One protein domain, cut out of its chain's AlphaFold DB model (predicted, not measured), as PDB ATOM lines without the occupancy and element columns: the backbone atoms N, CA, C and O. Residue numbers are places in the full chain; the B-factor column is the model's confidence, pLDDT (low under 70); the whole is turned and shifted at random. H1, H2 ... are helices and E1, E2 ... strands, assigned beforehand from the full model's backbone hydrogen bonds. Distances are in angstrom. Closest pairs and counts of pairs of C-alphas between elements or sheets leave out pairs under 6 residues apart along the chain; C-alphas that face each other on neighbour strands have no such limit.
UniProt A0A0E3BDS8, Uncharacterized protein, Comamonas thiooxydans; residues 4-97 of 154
ATOM      1  N   LEU A   4       6.659 -16.871 -11.783       84.94
ATOM      2  CA  LEU A   4       7.724 -17.875 -11.876       84.94
ATOM      3  C   LEU A   4       8.901 -17.606 -10.932       84.94
ATOM      4  O   LEU A   4       9.405 -18.543 -10.326       84.94
ATOM      5  N   SER A   5       9.327 -16.352 -10.749       89.69
ATOM      6  CA  SER A   5      10.396 -16.041  -9.790       89.69
ATOM      7  C   SER A   5       9.946 -16.257  -8.344       89.69
ATOM      8  O   SER A   5      10.739 -16.711  -7.526       89.69
ATOM      9  N   GLY A   6       8.677 -15.965  -8.033       89.75
ATOM     10  CA  GLY A   6       8.095 -16.261  -6.724       89.75
ATOM     11  C   GLY A   6       8.050 -17.764  -6.446       89.75
ATOM     12  O   GLY A   6       8.514 -18.197  -5.398       89.75
ATOM     13  N   LEU A   7       7.585 -18.557  -7.417       92.12
ATOM     14  CA  LEU A   7       7.569 -20.021  -7.327       92.12
ATOM     15  C   LEU A   7       8.981 -20.610  -7.210       92.12
ATOM     16  O   LEU A   7       9.208 -21.502  -6.399       92.12
ATOM     17  N   ALA A   8       9.952 -20.086  -7.965       92.12
ATOM     18  CA  ALA A   8      11.344 -20.515  -7.861       92.12
ATOM     19  C   ALA A   8      11.933 -20.212  -6.472       92.12
ATOM     20  O   ALA A   8      12.604 -21.060  -5.889       92.12
ATOM     21  N   ALA A   9      11.644 -19.031  -5.913       92.44
ATOM     22  CA  ALA A   9      12.068 -18.673  -4.563       92.44
ATOM     23  C   ALA A   9      11.405 -19.555  -3.492       92.44
ATOM     24  O   ALA A   9      12.083 -19.982  -2.560       92.44
ATOM     25  N   ALA A  10      10.113 -19.867  -3.637       92.12
ATOM     26  CA  ALA A  10       9.388 -20.762  -2.736       92.12
ATOM     27  C   ALA A  10       9.894 -22.214  -2.816       92.12
ATOM     28  O   ALA A  10      10.029 -22.889  -1.796       92.12
ATOM     29  N   ALA A  11      10.237 -22.697  -4.012       93.69
ATOM     30  CA  ALA A  11      10.870 -24.002  -4.177       93.69
ATOM     31  C   ALA A  11      12.254 -24.038  -3.509       93.69
ATOM     32  O   ALA A  11      12.545 -24.955  -2.737       93.69
ATOM     33  N   ALA A  12      13.075 -23.007  -3.734       94.19
ATOM     34  CA  ALA A  12      14.404 -22.893  -3.142       94.19
ATOM     35  C   ALA A  12      14.363 -22.787  -1.608       94.19
ATOM     36  O   ALA A  12      15.151 -23.447  -0.933       94.19
ATOM     37  N   SER A  13      13.426 -22.017  -1.041       94.62
ATOM     38  CA  SER A  13      13.279 -21.882   0.418       94.62
ATOM     39  C   SER A  13      12.886 -23.196   1.098       94.62
ATOM     40  O   SER A  13      13.216 -23.413   2.262       94.62
ATOM     41  N   ARG A  14      12.227 -24.094   0.359       93.75
ATOM     42  CA  ARG A  14      11.838 -25.441   0.799       93.75
ATOM     43  C   ARG A  14      12.871 -26.515   0.447       93.75
ATOM     44  O   ARG A  14      12.593 -27.693   0.650       93.75
ATOM     45  N   ALA A  15      14.031 -26.122  -0.085       95.50
ATOM     46  CA  ALA A  15      15.075 -27.023  -0.573       95.50
ATOM     47  C   ALA A  15      14.553 -28.075  -1.573       95.50
ATOM     48  O   ALA A  15      15.033 -29.209  -1.613       95.50
ATOM     49  N   LEU A  16      13.556 -27.705  -2.383       93.81
ATOM     50  CA  LEU A  16      13.014 -28.576  -3.416       93.81
ATOM     51  C   LEU A  16      13.918 -28.505  -4.653       93.81
ATOM     52  O   LEU A  16      14.093 -27.415  -5.201       93.81
ATOM     53  N   PRO A  17      14.468 -29.637  -5.129       90.44
ATOM     54  CA  PRO A  17      15.281 -29.644  -6.343       90.44
ATOM     55  C   PRO A  17      14.443 -29.341  -7.591       90.44
ATOM     56  O   PRO A  17      14.967 -28.842  -8.583       90.44
ATOM     57  N   GLN A  18      13.141 -29.640  -7.541       90.31
ATOM     58  CA  GLN A  18      12.190 -29.427  -8.621       90.31
ATOM     59  C   GLN A  18      10.772 -29.274  -8.056       90.31
ATOM     60  O   GLN A  18      10.447 -29.832  -7.007       90.31
ATOM     61  N   ARG A  19       9.932 -28.529  -8.780       92.50
ATOM     62  CA  ARG A  19       8.481 -28.466  -8.594       92.50
ATOM     63  C   ARG A  19       7.817 -28.344  -9.965       92.50
ATOM     64  O   ARG A  19       8.183 -27.438 -10.715       92.50
ATOM     65  N   SER A  20       6.853 -29.208 -10.281       91.88
ATOM     66  CA  SER A  20       6.041 -29.105 -11.500       91.88
ATOM     67  C   SER A  20       4.566 -28.863 -11.196       91.88
ATOM     68  O   SER A  20       4.024 -29.317 -10.184       91.88
ATOM     69  N   TYR A  21       3.925 -28.126 -12.100       93.88
ATOM     70  CA  TYR A  21       2.490 -27.885 -12.099       93.88
ATOM     71  C   TYR A  21       1.946 -28.155 -13.498       93.88
ATOM     72  O   TYR A  21       2.194 -27.370 -14.414       93.88
ATOM     73  N   ASP A  22       1.182 -29.232 -13.643       93.62
ATOM     74  CA  ASP A  22       0.475 -29.575 -14.874       93.62
ATOM     75  C   ASP A  22      -0.981 -29.133 -14.730       93.62
ATOM     76  O   ASP A  22      -1.663 -29.474 -13.762       93.62
ATOM     77  N   ILE A  23      -1.446 -28.286 -15.648       95.12
ATOM     78  CA  ILE A  23      -2.718 -27.574 -15.488       95.12
ATOM     79  C   ILE A  23      -3.555 -27.724 -16.743       95.12
ATOM     80  O   ILE A  23      -3.147 -27.319 -17.831       95.12
ATOM     81  N   GLU A  24      -4.778 -28.205 -16.563       94.62
ATOM     82  CA  GLU A  24      -5.758 -28.294 -17.633       94.62
ATOM     83  C   GLU A  24      -6.897 -27.314 -17.369       94.62
ATOM     84  O   GLU A  24      -7.499 -27.284 -16.295       94.62
ATOM     85  N   VAL A  25      -7.204 -26.486 -18.369       95.38
ATOM     86  CA  VAL A  25      -8.409 -25.651 -18.363       95.38
ATOM     87  C   VAL A  25      -9.113 -25.822 -19.705       95.38
ATOM     88  O   VAL A  25      -8.745 -25.134 -20.670       95.38
ATOM     89  N   PRO A  26     -10.093 -26.735 -19.801       93.06
ATOM     90  CA  PRO A  26     -10.872 -26.954 -21.010       93.06
ATOM     91  C   PRO A  26     -11.569 -25.680 -21.498       93.06
ATOM     92  O   PRO A  26     -11.776 -24.720 -20.740       93.06
ATOM     93  N   LEU A  27     -11.933 -25.676 -22.782       92.00
ATOM     94  CA  LEU A  27     -12.735 -24.608 -23.372       92.00
ATOM     95  C   LEU A  27     -14.026 -24.423 -22.566       92.00
ATOM     96  O   LEU A  27     -14.644 -25.396 -22.140       92.00
ATOM     97  N   ARG A  28     -14.429 -23.168 -22.349       94.19
ATOM     98  CA  ARG A  28     -15.677 -22.884 -21.641       94.19
ATOM     99  C   ARG A  28     -16.871 -23.103 -22.557       94.19
ATOM    100  O   ARG A  28     -16.914 -22.506 -23.631       94.19
ATOM    101  N   VAL A  29     -17.854 -23.855 -22.079       94.25
ATOM    102  CA  VAL A  29     -19.166 -24.026 -22.717       94.25
ATOM    103  C   VAL A  29     -20.190 -23.315 -21.843       94.25
ATOM    104  O   VAL A  29     -20.295 -23.624 -20.662       94.25
ATOM    105  N   GLU A  30     -20.879 -22.308 -22.388       94.50
ATOM    106  CA  GLU A  30     -21.845 -21.484 -21.628       94.50
ATOM    107  C   GLU A  30     -21.244 -20.892 -20.334       94.50
ATOM    108  O   GLU A  30     -21.851 -20.871 -19.263       94.50
ATOM    109  N   GLY A  31     -19.983 -20.459 -20.424       94.06
ATOM    110  CA  GLY A  31     -19.221 -19.924 -19.293       94.06
ATOM    111  C   GLY A  31     -18.656 -20.987 -18.343       94.06
ATOM    112  O   GLY A  31     -17.799 -20.657 -17.525       94.06
ATOM    113  N   ARG A  32     -19.039 -22.262 -18.475       97.38
ATOM    114  CA  ARG A  32     -18.628 -23.351 -17.577       97.38
ATOM    115  C   ARG A  32     -17.354 -24.046 -18.028       97.38
ATOM    116  O   ARG A  32     -17.183 -24.329 -19.210       97.38
ATOM    117  N   THR A  33     -16.474 -24.366 -17.084       97.62
ATOM    118  CA  THR A  33     -15.318 -25.250 -17.305       97.62
ATOM    119  C   THR A  33     -14.920 -25.958 -16.010       97.62
ATOM    120  O   THR A  33     -15.231 -25.476 -14.919       97.62
ATOM    121  N   ARG A  34     -14.211 -27.081 -16.136       98.25
ATOM    122  CA  ARG A  34     -13.601 -27.804 -15.018       98.25
ATOM    123  C   ARG A  34     -12.087 -27.701 -15.127       98.25
ATOM    124  O   ARG A  34     -11.494 -28.337 -15.990       98.25
ATOM    125  N   ALA A  35     -11.476 -26.894 -14.271       98.31
ATOM    126  CA  ALA A  35     -10.035 -26.686 -14.259       98.31
ATOM    127  C   ALA A  35      -9.356 -27.648 -13.277       98.31
ATOM    128  O   ALA A  35      -9.843 -27.831 -12.161       98.31
ATOM    129  N   THR A  36      -8.226 -28.232 -13.656       98.62
ATOM    130  CA  THR A  36      -7.460 -29.151 -12.803       98.62
ATOM    131  C   THR A  36      -6.016 -28.704 -12.673       98.62
ATOM    132  O   THR A  36      -5.462 -28.095 -13.586       98.62
ATOM    133  N   LEU A  37      -5.410 -29.014 -11.530       98.31
ATOM    134  CA  LEU A  37      -3.979 -28.855 -11.307       98.31
ATOM    135  C   LEU A  37      -3.428 -30.117 -10.657       98.31
ATOM    136  O   LEU A  37      -3.911 -30.552  -9.603       98.31
ATOM    137  N   ASP A  38      -2.384 -30.639 -11.281       98.00
ATOM    138  CA  ASP A  38      -1.576 -31.743 -10.804       98.00
ATOM    139  C   ASP A  38      -0.231 -31.152 -10.384       98.00
ATOM    140  O   ASP A  38       0.368 -30.347 -11.099       98.00
ATOM    141  N   ARG A  39       0.220 -31.497  -9.183       96.31
ATOM    142  CA  ARG A  39       1.509 -31.068  -8.653       96.31
ATOM    143  C   ARG A  39       2.420 -32.273  -8.582       96.31
ATOM    144  O   ARG A  39       2.069 -33.248  -7.920       96.31
ATOM    145  N   ASP A  40       3.567 -32.189  -9.245       94.75
ATOM    146  CA  ASP A  40       4.530 -33.290  -9.331       94.75
ATOM    147  C   ASP A  40       3.856 -34.611  -9.771       94.75
ATOM    148  O   ASP A  40       4.096 -35.679  -9.212       94.75
ATOM    149  N   GLY A  41       2.934 -34.520 -10.742       94.69
ATOM    150  CA  GLY A  41       2.168 -35.653 -11.275       94.69
ATOM    151  C   GLY A  41       0.992 -36.134 -10.414       94.69
ATOM    152  O   GLY A  41       0.330 -37.104 -10.779       94.69
ATOM    153  N   ILE A  42       0.703 -35.485  -9.280       97.12
ATOM    154  CA  ILE A  42      -0.401 -35.855  -8.384       97.12
ATOM    155  C   ILE A  42      -1.506 -34.801  -8.453       97.12
ATOM    156  O   ILE A  42      -1.287 -33.636  -8.113       97.12
ATOM    157  N   ARG A  43      -2.724 -35.215  -8.825       98.25
ATOM    158  CA  ARG A  43      -3.928 -34.370  -8.789       98.25
ATOM    159  C   ARG A  43      -4.098 -33.730  -7.410       98.25
ATOM    160  O   ARG A  43      -4.363 -34.425  -6.432       98.25
ATOM    161  N   LEU A  44      -4.012 -32.403  -7.358       98.31
ATOM    162  CA  LEU A  44      -4.137 -31.632  -6.121       98.31
ATOM    163  C   LEU A  44      -5.417 -30.797  -6.080       98.31
ATOM    164  O   LEU A  44      -6.060 -30.709  -5.038       98.31
ATOM    165  N   LEU A  45      -5.796 -30.186  -7.206       98.56
ATOM    166  CA  LEU A  45      -6.979 -29.331  -7.291       98.56
ATOM    167  C   LEU A  45      -7.864 -29.715  -8.475       98.56
ATOM    168  O   LEU A  45      -7.400 -30.097  -9.550       98.56
ATOM    169  N   THR A  46      -9.168 -29.573  -8.281       98.69
ATOM    170  CA  THR A  46     -10.184 -29.612  -9.335       98.69
ATOM    171  C   THR A  46     -11.223 -28.569  -8.984       98.69
ATOM    172  O   THR A  46     -11.773 -28.635  -7.892       98.69
ATOM    173  N   TRP A  47     -11.464 -27.611  -9.874       98.69
ATOM    174  CA  TRP A  47     -12.461 -26.562  -9.694       98.69
ATOM    175  C   TRP A  47     -13.488 -26.607 -10.806       98.69
ATOM    176  O   TRP A  47     -13.134 -26.573 -11.985       98.69
ATOM    177  N   ASP A  48     -14.754 -26.599 -10.418       98.69
ATOM    178  CA  ASP A  48     -15.848 -26.248 -11.306       98.69
ATOM    179  C   ASP A  48     -15.988 -24.722 -11.298       98.69
ATOM    180  O   ASP A  48     -16.060 -24.094 -10.240       98.69
ATOM    181  N   ILE A  49     -15.970 -24.109 -12.479       98.38
ATOM    182  CA  ILE A  49     -15.944 -22.652 -12.651       98.38
ATOM    183  C   ILE A  49     -17.114 -22.239 -13.538       98.38
ATOM    184  O   ILE A  49     -17.277 -22.787 -14.629       98.38
ATOM    185  N   GLN A  50     -17.878 -21.239 -13.097       97.62
ATOM    186  CA  GLN A  50     -18.847 -20.504 -13.911       97.62
ATOM    187  C   GLN A  50     -18.286 -19.105 -14.159       97.62
ATOM    188  O   GLN A  50     -18.109 -18.324 -13.228       97.62
ATOM    189  N   ASP A  51     -17.978 -18.799 -15.416       94.31
ATOM    190  CA  ASP A  51     -17.341 -17.559 -15.855       94.31
ATOM    191  C   ASP A  51     -16.018 -17.289 -15.122       94.31
ATOM    192  O   ASP A  51     -14.949 -17.755 -15.544       94.31
ATOM    193  N   LEU A  52     -16.089 -16.528 -14.031       94.50
ATOM    194  CA  LEU A  52     -14.964 -16.121 -13.197       94.50
ATOM    195  C   LEU A  52     -15.154 -16.464 -11.719       94.50
ATOM    196  O   LEU A  52     -14.333 -16.029 -10.916       94.50
ATOM    197  N   ASP A  53     -16.166 -17.250 -11.376       97.44
ATOM    198  CA  ASP A  53     -16.466 -17.668 -10.012       97.44
ATOM    199  C   ASP A  53     -16.316 -19.183  -9.884       97.44
ATOM    200  O   ASP A  53     -16.732 -19.953 -10.757       97.44
ATOM    201  N   ILE A  54     -15.681 -19.620  -8.799       98.38
ATOM    202  CA  ILE A  54     -15.561 -21.040  -8.481       98.38
ATOM    203  C   ILE A  54     -16.887 -21.487  -7.863       98.38
ATOM    204  O   ILE A  54     -17.298 -20.975  -6.825       98.38
ATOM    205  N   ILE A  55     -17.558 -22.446  -8.498       98.50
ATOM    206  CA  ILE A  55     -18.827 -23.020  -8.018       98.50
ATOM    207  C   ILE A  55     -18.616 -24.293  -7.193       98.50
ATOM    208  O   ILE A  55     -19.557 -24.816  -6.613       98.50
ATOM    209  N   GLY A  56     -17.387 -24.795  -7.131       97.31
ATOM    210  CA  GLY A  56     -17.030 -25.906  -6.269       97.31
ATOM    211  C   GLY A  56     -15.659 -26.489  -6.597       97.31
ATOM    212  O   GLY A  56     -15.043 -26.117  -7.600       97.31
ATOM    213  N   PRO A  57     -15.179 -27.423  -5.768       97.88
ATOM    214  CA  PRO A  57     -15.760 -27.847  -4.495       97.88
ATOM    215  C   PRO A  57     -15.435 -26.864  -3.353       97.88
ATOM    216  O   PRO A  57     -14.581 -25.981  -3.487       97.88
ATOM    217  N   LEU A  58     -16.067 -27.054  -2.191       96.19
ATOM    218  CA  LEU A  58     -15.592 -26.466  -0.935       96.19
ATOM    219  C   LEU A  58     -14.108 -26.830  -0.698       96.19
ATOM    220  O   LEU A  58     -13.682 -27.930  -1.055       96.19
ATOM    221  N   PRO A  59     -13.304 -25.938  -0.091       96.38
ATOM    222  CA  PRO A  59     -13.676 -24.632   0.462       96.38
ATOM    223  C   PRO A  59     -13.672 -23.476  -0.560       96.38
ATOM    224  O   PRO A  59     -13.806 -22.326  -0.160       96.38
ATOM    225  N   TYR A  60     -13.481 -23.745  -1.855       97.94
ATOM    226  CA  TYR A  60     -13.283 -22.709  -2.881       97.94
ATOM    227  C   TYR A  60     -14.584 -22.144  -3.463       97.94
ATOM    228  O   TYR A  60     -14.543 -21.164  -4.205       97.94
ATOM    229  N   GLU A  61     -15.723 -22.764  -3.167       97.75
ATOM    230  CA  GLU A  61     -17.035 -22.329  -3.641       97.75
ATOM    231  C   GLU A  61     -17.335 -20.870  -3.251       97.75
ATOM    232  O   GLU A  61     -17.089 -20.440  -2.123       97.75
ATOM    233  N   GLY A  62     -17.851 -20.096  -4.208       96.12
ATOM    234  CA  GLY A  62     -18.175 -18.678  -4.044       96.12
ATOM    235  C   GLY A  62     -16.975 -17.732  -4.158       96.12
ATOM    236  O   GLY A  62     -17.142 -16.517  -4.040       96.12
ATOM    237  N   ILE A  63     -15.764 -18.245  -4.401       96.94
ATOM    238  CA  ILE A  63     -14.563 -17.416  -4.535       96.94
ATOM    239  C   ILE A  63     -14.373 -16.966  -5.987       96.94
ATOM    240  O   ILE A  63     -14.208 -17.771  -6.904       96.94
ATOM    241  N   GLY A  64     -14.334 -15.646  -6.185       96.75
ATOM    242  CA  GLY A  64     -14.095 -15.025  -7.486       96.75
ATOM    243  C   GLY A  64     -12.618 -15.013  -7.895       96.75
ATOM    244  O   GLY A  64     -11.733 -14.593  -7.148       96.75
ATOM    245  N   LEU A  65     -12.329 -15.386  -9.141       94.75
ATOM    246  CA  LEU A  65     -10.974 -15.499  -9.693       94.75
ATOM    247  C   LEU A  65     -10.296 -14.143  -9.948       94.75
ATOM    248  O   LEU A  65      -9.067 -14.068 -10.034       94.75
ATOM    249  N   ARG A  66     -11.036 -13.038 -10.109       88.69
ATOM    250  CA  ARG A  66     -10.426 -11.724 -10.419       88.69
ATOM    251  C   ARG A  66     -10.015 -10.939  -9.183       88.69
ATOM    252  O   ARG A  66      -8.915 -10.389  -9.172       88.69
ATOM    253  N   GLN A  67     -10.871 -10.881  -8.172       88.31
ATOM    254  CA  GLN A  67     -10.694 -10.013  -7.012       88.31
ATOM    255  C   GLN A  67     -10.792 -10.831  -5.725       88.31
ATOM    256  O   GLN A  67     -11.537 -11.797  -5.656       88.31
ATOM    257  N   GLY A  68     -10.011 -10.470  -4.706       88.06
ATOM    258  CA  GLY A  68     -10.103 -11.083  -3.375       88.06
ATOM    259  C   GLY A  68      -9.427 -12.449  -3.211       88.06
ATOM    260  O   GLY A  68      -8.950 -12.727  -2.115       88.06
ATOM    261  N   MET A  69      -9.275 -13.254  -4.270       93.25
ATOM    262  CA  MET A  69      -8.763 -14.628  -4.135       93.25
ATOM    263  C   MET A  69      -7.388 -14.746  -3.467       93.25
ATOM    264  O   MET A  69      -7.202 -15.629  -2.641       93.25
ATOM    265  N   ALA A  70      -6.429 -13.863  -3.772       92.69
ATOM    266  CA  ALA A  70      -5.111 -13.907  -3.126       92.69
ATOM    267  C   ALA A  70      -5.204 -13.695  -1.612       92.69
ATOM    268  O   ALA A  70      -4.676 -14.486  -0.837       92.69
ATOM    269  N   ARG A  71      -5.952 -12.670  -1.187       95.06
ATOM    270  CA  ARG A  71      -6.193 -12.408   0.235       95.06
ATOM    271  C   ARG A  71      -6.917 -13.578   0.894       95.06
ATOM    272  O   ARG A  71      -6.531 -13.986   1.984       95.06
ATOM    273  N   TRP A  72      -7.948 -14.107   0.240       96.75
ATOM    274  CA  TRP A  72      -8.697 -15.251   0.744       96.75
ATOM    275  C   TRP A  72      -7.792 -16.477   0.927       96.75
ATOM    276  O   TRP A  72      -7.782 -17.041   2.019       96.75
ATOM    277  N   ALA A  73      -6.979 -16.817  -0.078       96.94
ATOM    278  CA  ALA A  73      -6.068 -17.957  -0.042       96.94
ATOM    279  C   ALA A  73      -5.073 -17.847   1.120       96.94
ATOM    280  O   ALA A  73      -4.962 -18.777   1.908       96.94
ATOM    281  N   PHE A  74      -4.432 -16.688   1.299       95.38
ATOM    282  CA  PHE A  74      -3.499 -16.470   2.414       95.38
ATOM    283  C   PHE A  74      -4.160 -16.481   3.797       95.38
ATOM    284  O   PHE A  74      -3.476 -16.682   4.794       95.38
ATOM    285  N   THR A  75      -5.470 -16.237   3.873       97.69
ATOM    286  CA  THR A  75      -6.204 -16.210   5.148       97.69
ATOM    287  C   THR A  75      -6.739 -17.591   5.538       97.69
ATOM    288  O   THR A  75      -6.850 -17.878   6.725       97.69
ATOM    289  N   HIS A  76      -7.087 -18.440   4.565       97.56
ATOM    290  CA  HIS A  76      -7.845 -19.676   4.813       97.56
ATOM    291  C   HIS A  76      -7.098 -20.961   4.452       97.56
ATOM    292  O   HIS A  76      -7.544 -22.042   4.834       97.56
ATOM    293  N   LEU A  77      -5.998 -20.876   3.703       97.62
ATOM    294  CA  LEU A  77      -5.240 -22.037   3.250       97.62
ATOM    295  C   LEU A  77      -3.855 -22.060   3.889       97.62
ATOM    296  O   LEU A  77      -3.306 -21.034   4.286       97.62
ATOM    297  N   THR A  78      -3.261 -23.251   3.932       96.38
ATOM    298  CA  THR A  78      -1.824 -23.373   4.181       96.38
ATOM    299  C   THR A  78      -1.051 -22.699   3.051       96.38
ATOM    300  O   THR A  78      -1.546 -22.601   1.928       96.38
ATOM    301  N   GLU A  79       0.183 -22.272   3.316       93.12
ATOM    302  CA  GLU A  79       1.044 -21.646   2.303       93.12
ATOM    303  C   GLU A  79       1.162 -22.510   1.035       93.12
ATOM    304  O   GLU A  79       1.049 -22.021  -0.085       93.12
ATOM    305  N   ASP A  80       1.312 -23.821   1.226       91.88
ATOM    306  CA  ASP A  80       1.405 -24.817   0.161       91.88
ATOM    307  C   ASP A  80       0.137 -24.897  -0.713       91.88
ATOM    308  O   ASP A  80       0.219 -24.951  -1.940       91.88
ATOM    309  N   MET A  81      -1.046 -24.847  -0.093       96.88
ATOM    310  CA  MET A  81      -2.323 -24.854  -0.816       96.88
ATOM    311  C   MET A  81      -2.654 -23.490  -1.426       96.88
ATOM    312  O   MET A  81      -3.263 -23.431  -2.495       96.88
ATOM    313  N   ALA A  82      -2.243 -22.394  -0.785       96.19
ATOM    314  CA  ALA A  82      -2.385 -21.048  -1.323       96.19
ATOM    315  C   ALA A  82      -1.567 -20.879  -2.611       96.19
ATOM    316  O   ALA A  82      -2.088 -20.332  -3.583       96.19
ATOM    317  N   GLU A  83      -0.334 -21.398  -2.648       95.38
ATOM    318  CA  GLU A  83       0.491 -21.426  -3.859       95.38
ATOM    319  C   GLU A  83      -0.229 -22.159  -5.000       95.38
ATOM    320  O   GLU A  83      -0.493 -21.560  -6.046       95.38
ATOM    321  N   ALA A  84      -0.644 -23.412  -4.781       96.69
ATOM    322  CA  ALA A  84      -1.342 -24.206  -5.794       96.69
ATOM    323  C   ALA A  84      -2.644 -23.537  -6.279       96.69
ATOM    324  O   ALA A  84      -2.908 -23.470  -7.482       96.69
ATOM    325  N   ALA A  85      -3.445 -22.984  -5.362       97.19
ATOM    326  CA  ALA A  85      -4.671 -22.275  -5.713       97.19
ATOM    327  C   ALA A  85      -4.379 -21.037  -6.578       97.19
ATOM    328  O   ALA A  85      -5.061 -20.788  -7.573       97.19
ATOM    329  N   LEU A  86      -3.348 -20.258  -6.252       95.56
ATOM    330  CA  LEU A  86      -2.996 -19.071  -7.032       95.56
ATOM    331  C   LEU A  86      -2.454 -19.419  -8.422       95.56
ATOM    332  O   LEU A  86      -2.773 -18.713  -9.387       95.56
ATOM    333  N   VAL A  87      -1.729 -20.529  -8.539       96.38
ATOM    334  CA  VAL A  87      -1.276 -21.079  -9.821       96.38
ATOM    335  C   VAL A  87      -2.473 -21.487 -10.694       96.38
ATOM    336  O   VAL A  87      -2.612 -20.979 -11.812       96.38
ATOM    337  N   LEU A  88      -3.402 -22.305 -10.181       97.69
ATOM    338  CA  LEU A  88      -4.599 -22.715 -10.931       97.69
ATOM    339  C   LEU A  88      -5.466 -21.510 -11.324       97.69
ATOM    340  O   LEU A  88      -5.892 -21.384 -12.476       97.69
ATOM    341  N   ARG A  89      -5.664 -20.563 -10.398       96.62
ATOM    342  CA  ARG A  89      -6.374 -19.300 -10.647       96.62
ATOM    343  C   ARG A  89      -5.773 -18.546 -11.831       96.62
ATOM    344  O   ARG A  89      -6.514 -18.047 -12.682       96.62
ATOM    345  N   ARG A  90      -4.443 -18.426 -11.902       94.44
ATOM    346  CA  ARG A  90      -3.769 -17.697 -12.983       94.44
ATOM    347  C   ARG A  90      -4.091 -18.313 -14.344       94.44
ATOM    348  O   ARG A  90      -4.482 -17.576 -15.253       94.44
ATOM    349  N   CYS A  91      -3.995 -19.633 -14.462       95.00
ATOM    350  CA  CYS A  91      -4.315 -20.365 -15.686       95.00
ATOM    351  C   CYS A  91      -5.803 -20.271 -16.045       95.00
ATOM    352  O   CYS A  91      -6.149 -19.991 -17.198       95.00
ATOM    353  N   ALA A  92      -6.690 -20.386 -15.054       96.00
ATOM    354  CA  ALA A  92      -8.125 -20.217 -15.245       96.00
ATOM    355  C   ALA A  92      -8.478 -18.823 -15.790       96.00
ATOM    356  O   ALA A  92      -9.293 -18.719 -16.707       96.00
ATOM    357  N   VAL A  93      -7.826 -17.756 -15.314       94.12
ATOM    358  CA  VAL A  93      -8.030 -16.391 -15.832       94.12
ATOM    359  C   VAL A  93      -7.445 -16.214 -17.237       94.12
ATOM    360  O   VAL A  93      -8.096 -15.603 -18.083       94.12
ATOM    361  N   ILE A  94      -6.248 -16.745 -17.519       91.44
ATOM    362  CA  ILE A  94      -5.622 -16.664 -18.855       91.44
ATOM    363  C   ILE A  94      -6.484 -17.373 -19.906       91.44
ATOM    364  O   ILE A  94      -6.686 -16.844 -20.999       91.44
ATOM    365  N   SER A  95      -7.050 -18.532 -19.561       93.12
ATOM    366  CA  SER A  95      -7.868 -19.334 -20.478       93.12
ATOM    367  C   SER A  95      -9.124 -18.617 -20.999       93.12
ATOM    368  O   SER A  95      -9.657 -19.022 -22.029       93.12
ATOM    369  N   MET A  96      -9.554 -17.510 -20.377       91.31
ATOM    370  CA  MET A  96     -10.612 -16.636 -20.910       91.31
ATOM    371  C   MET A  96     -10.289 -16.084 -22.306       91.31
ATOM    372  O   MET A  96     -11.195 -15.704 -23.047       91.31
ATOM    373  N   GLY A  97      -9.005 -16.038 -22.675       89.25
ATOM    374  CA  GLY A  97      -8.565 -15.643 -24.009       89.25
ATOM    375  C   GLY A  97      -8.956 -16.627 -25.115       89.25
ATOM    376  O   GLY A  97      -9.069 -16.200 -26.259       89.25
TER     377      GLY A  97
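This is residues 4 to 97 of the 154 residues of an uncharacterized protein of Comamonas thiooxydans (UniProt A0A0E3BDS8). A strongly twisted sheet of four strands has one long helix, H3, running slantwise over one face, while no named helix lies on its other face. The short helix H2 folds back beside the first part of H3, and H1 lies off past the end of the sheet where E1 begins, near H3 but touching no helix. The 94 printed residues hold three named helices and four named strands, in the chain order H1 E1 E2 E3 E4 H2 H3, and the class is mixed, helices and strands. The sheet's order is E1, E2, E3, E4, antiparallel throughout. The whole is compact, with a radius of gyration of the C-alphas of 13.2 A, yet elongated in outline, spanning 43 by 26 by 21 A.

The sheet is a meander, each strand the antiparallel neighbour of the one before: E1, residues 21 to 24, E2, residues 32 to 39, E3, residues 42 to 50, and E4, residues 53 to 56. E1 and E4 are edge strands. Each successive pair is a hairpin. Within hydrogen-bond range are N 38 and O 22, 2.8 A, between E1 and E2; N 35 and O 47, 2.8 A, between E2 and E3; and N 55 and O 48, 2.8 A, between E3 and E4. H3, residues 79 to 97, is on the sheet at a height of 8.3 A, over E2 and E3, and its line stands at 42 degrees to E2 on the local plane. The C-alphas of Leu 37 in E2 and Leu 88 in H3 are the closest of those two elements, 6.2 A apart. H2, residues 69 to 76, touches H3 residues 81 to 86 alone; the closest C-alphas, of Ala 73 and Ala 82, are 5.0 A apart. They form a helical hairpin, at a shallow tilt of 21 degrees, opposite ways. H1, residues 4 to 13, is near H3, with 8 pairs of C-alphas within 10 A, and apart from H2. Neither H1 nor H2 is on the sheet. In H1 and H2 every O i to N i+4 pair is within hydrogen-bond range; in H3, 13 of 15 are.

H1 begins at C-alpha 4, (7.724, -17.875, -11.876), and is 14.1 A long from first to last C-alpha. E2 measures 23.3 A and E3 24.6 A; C-alpha 42, where E3 begins, is at (-0.401, -35.855, -8.384). H3 measures 28.6 A and ends at C-alpha 97, (-8.565, -15.643, -24.009).

The C-alphas farthest apart, of Ala 15 and Glu 30, are 42.9 A apart. The long link is E4 to H2, residues 57 to 68. The printed part has no cut. Its mean pLDDT is 95.0, and no printed residue is under 70.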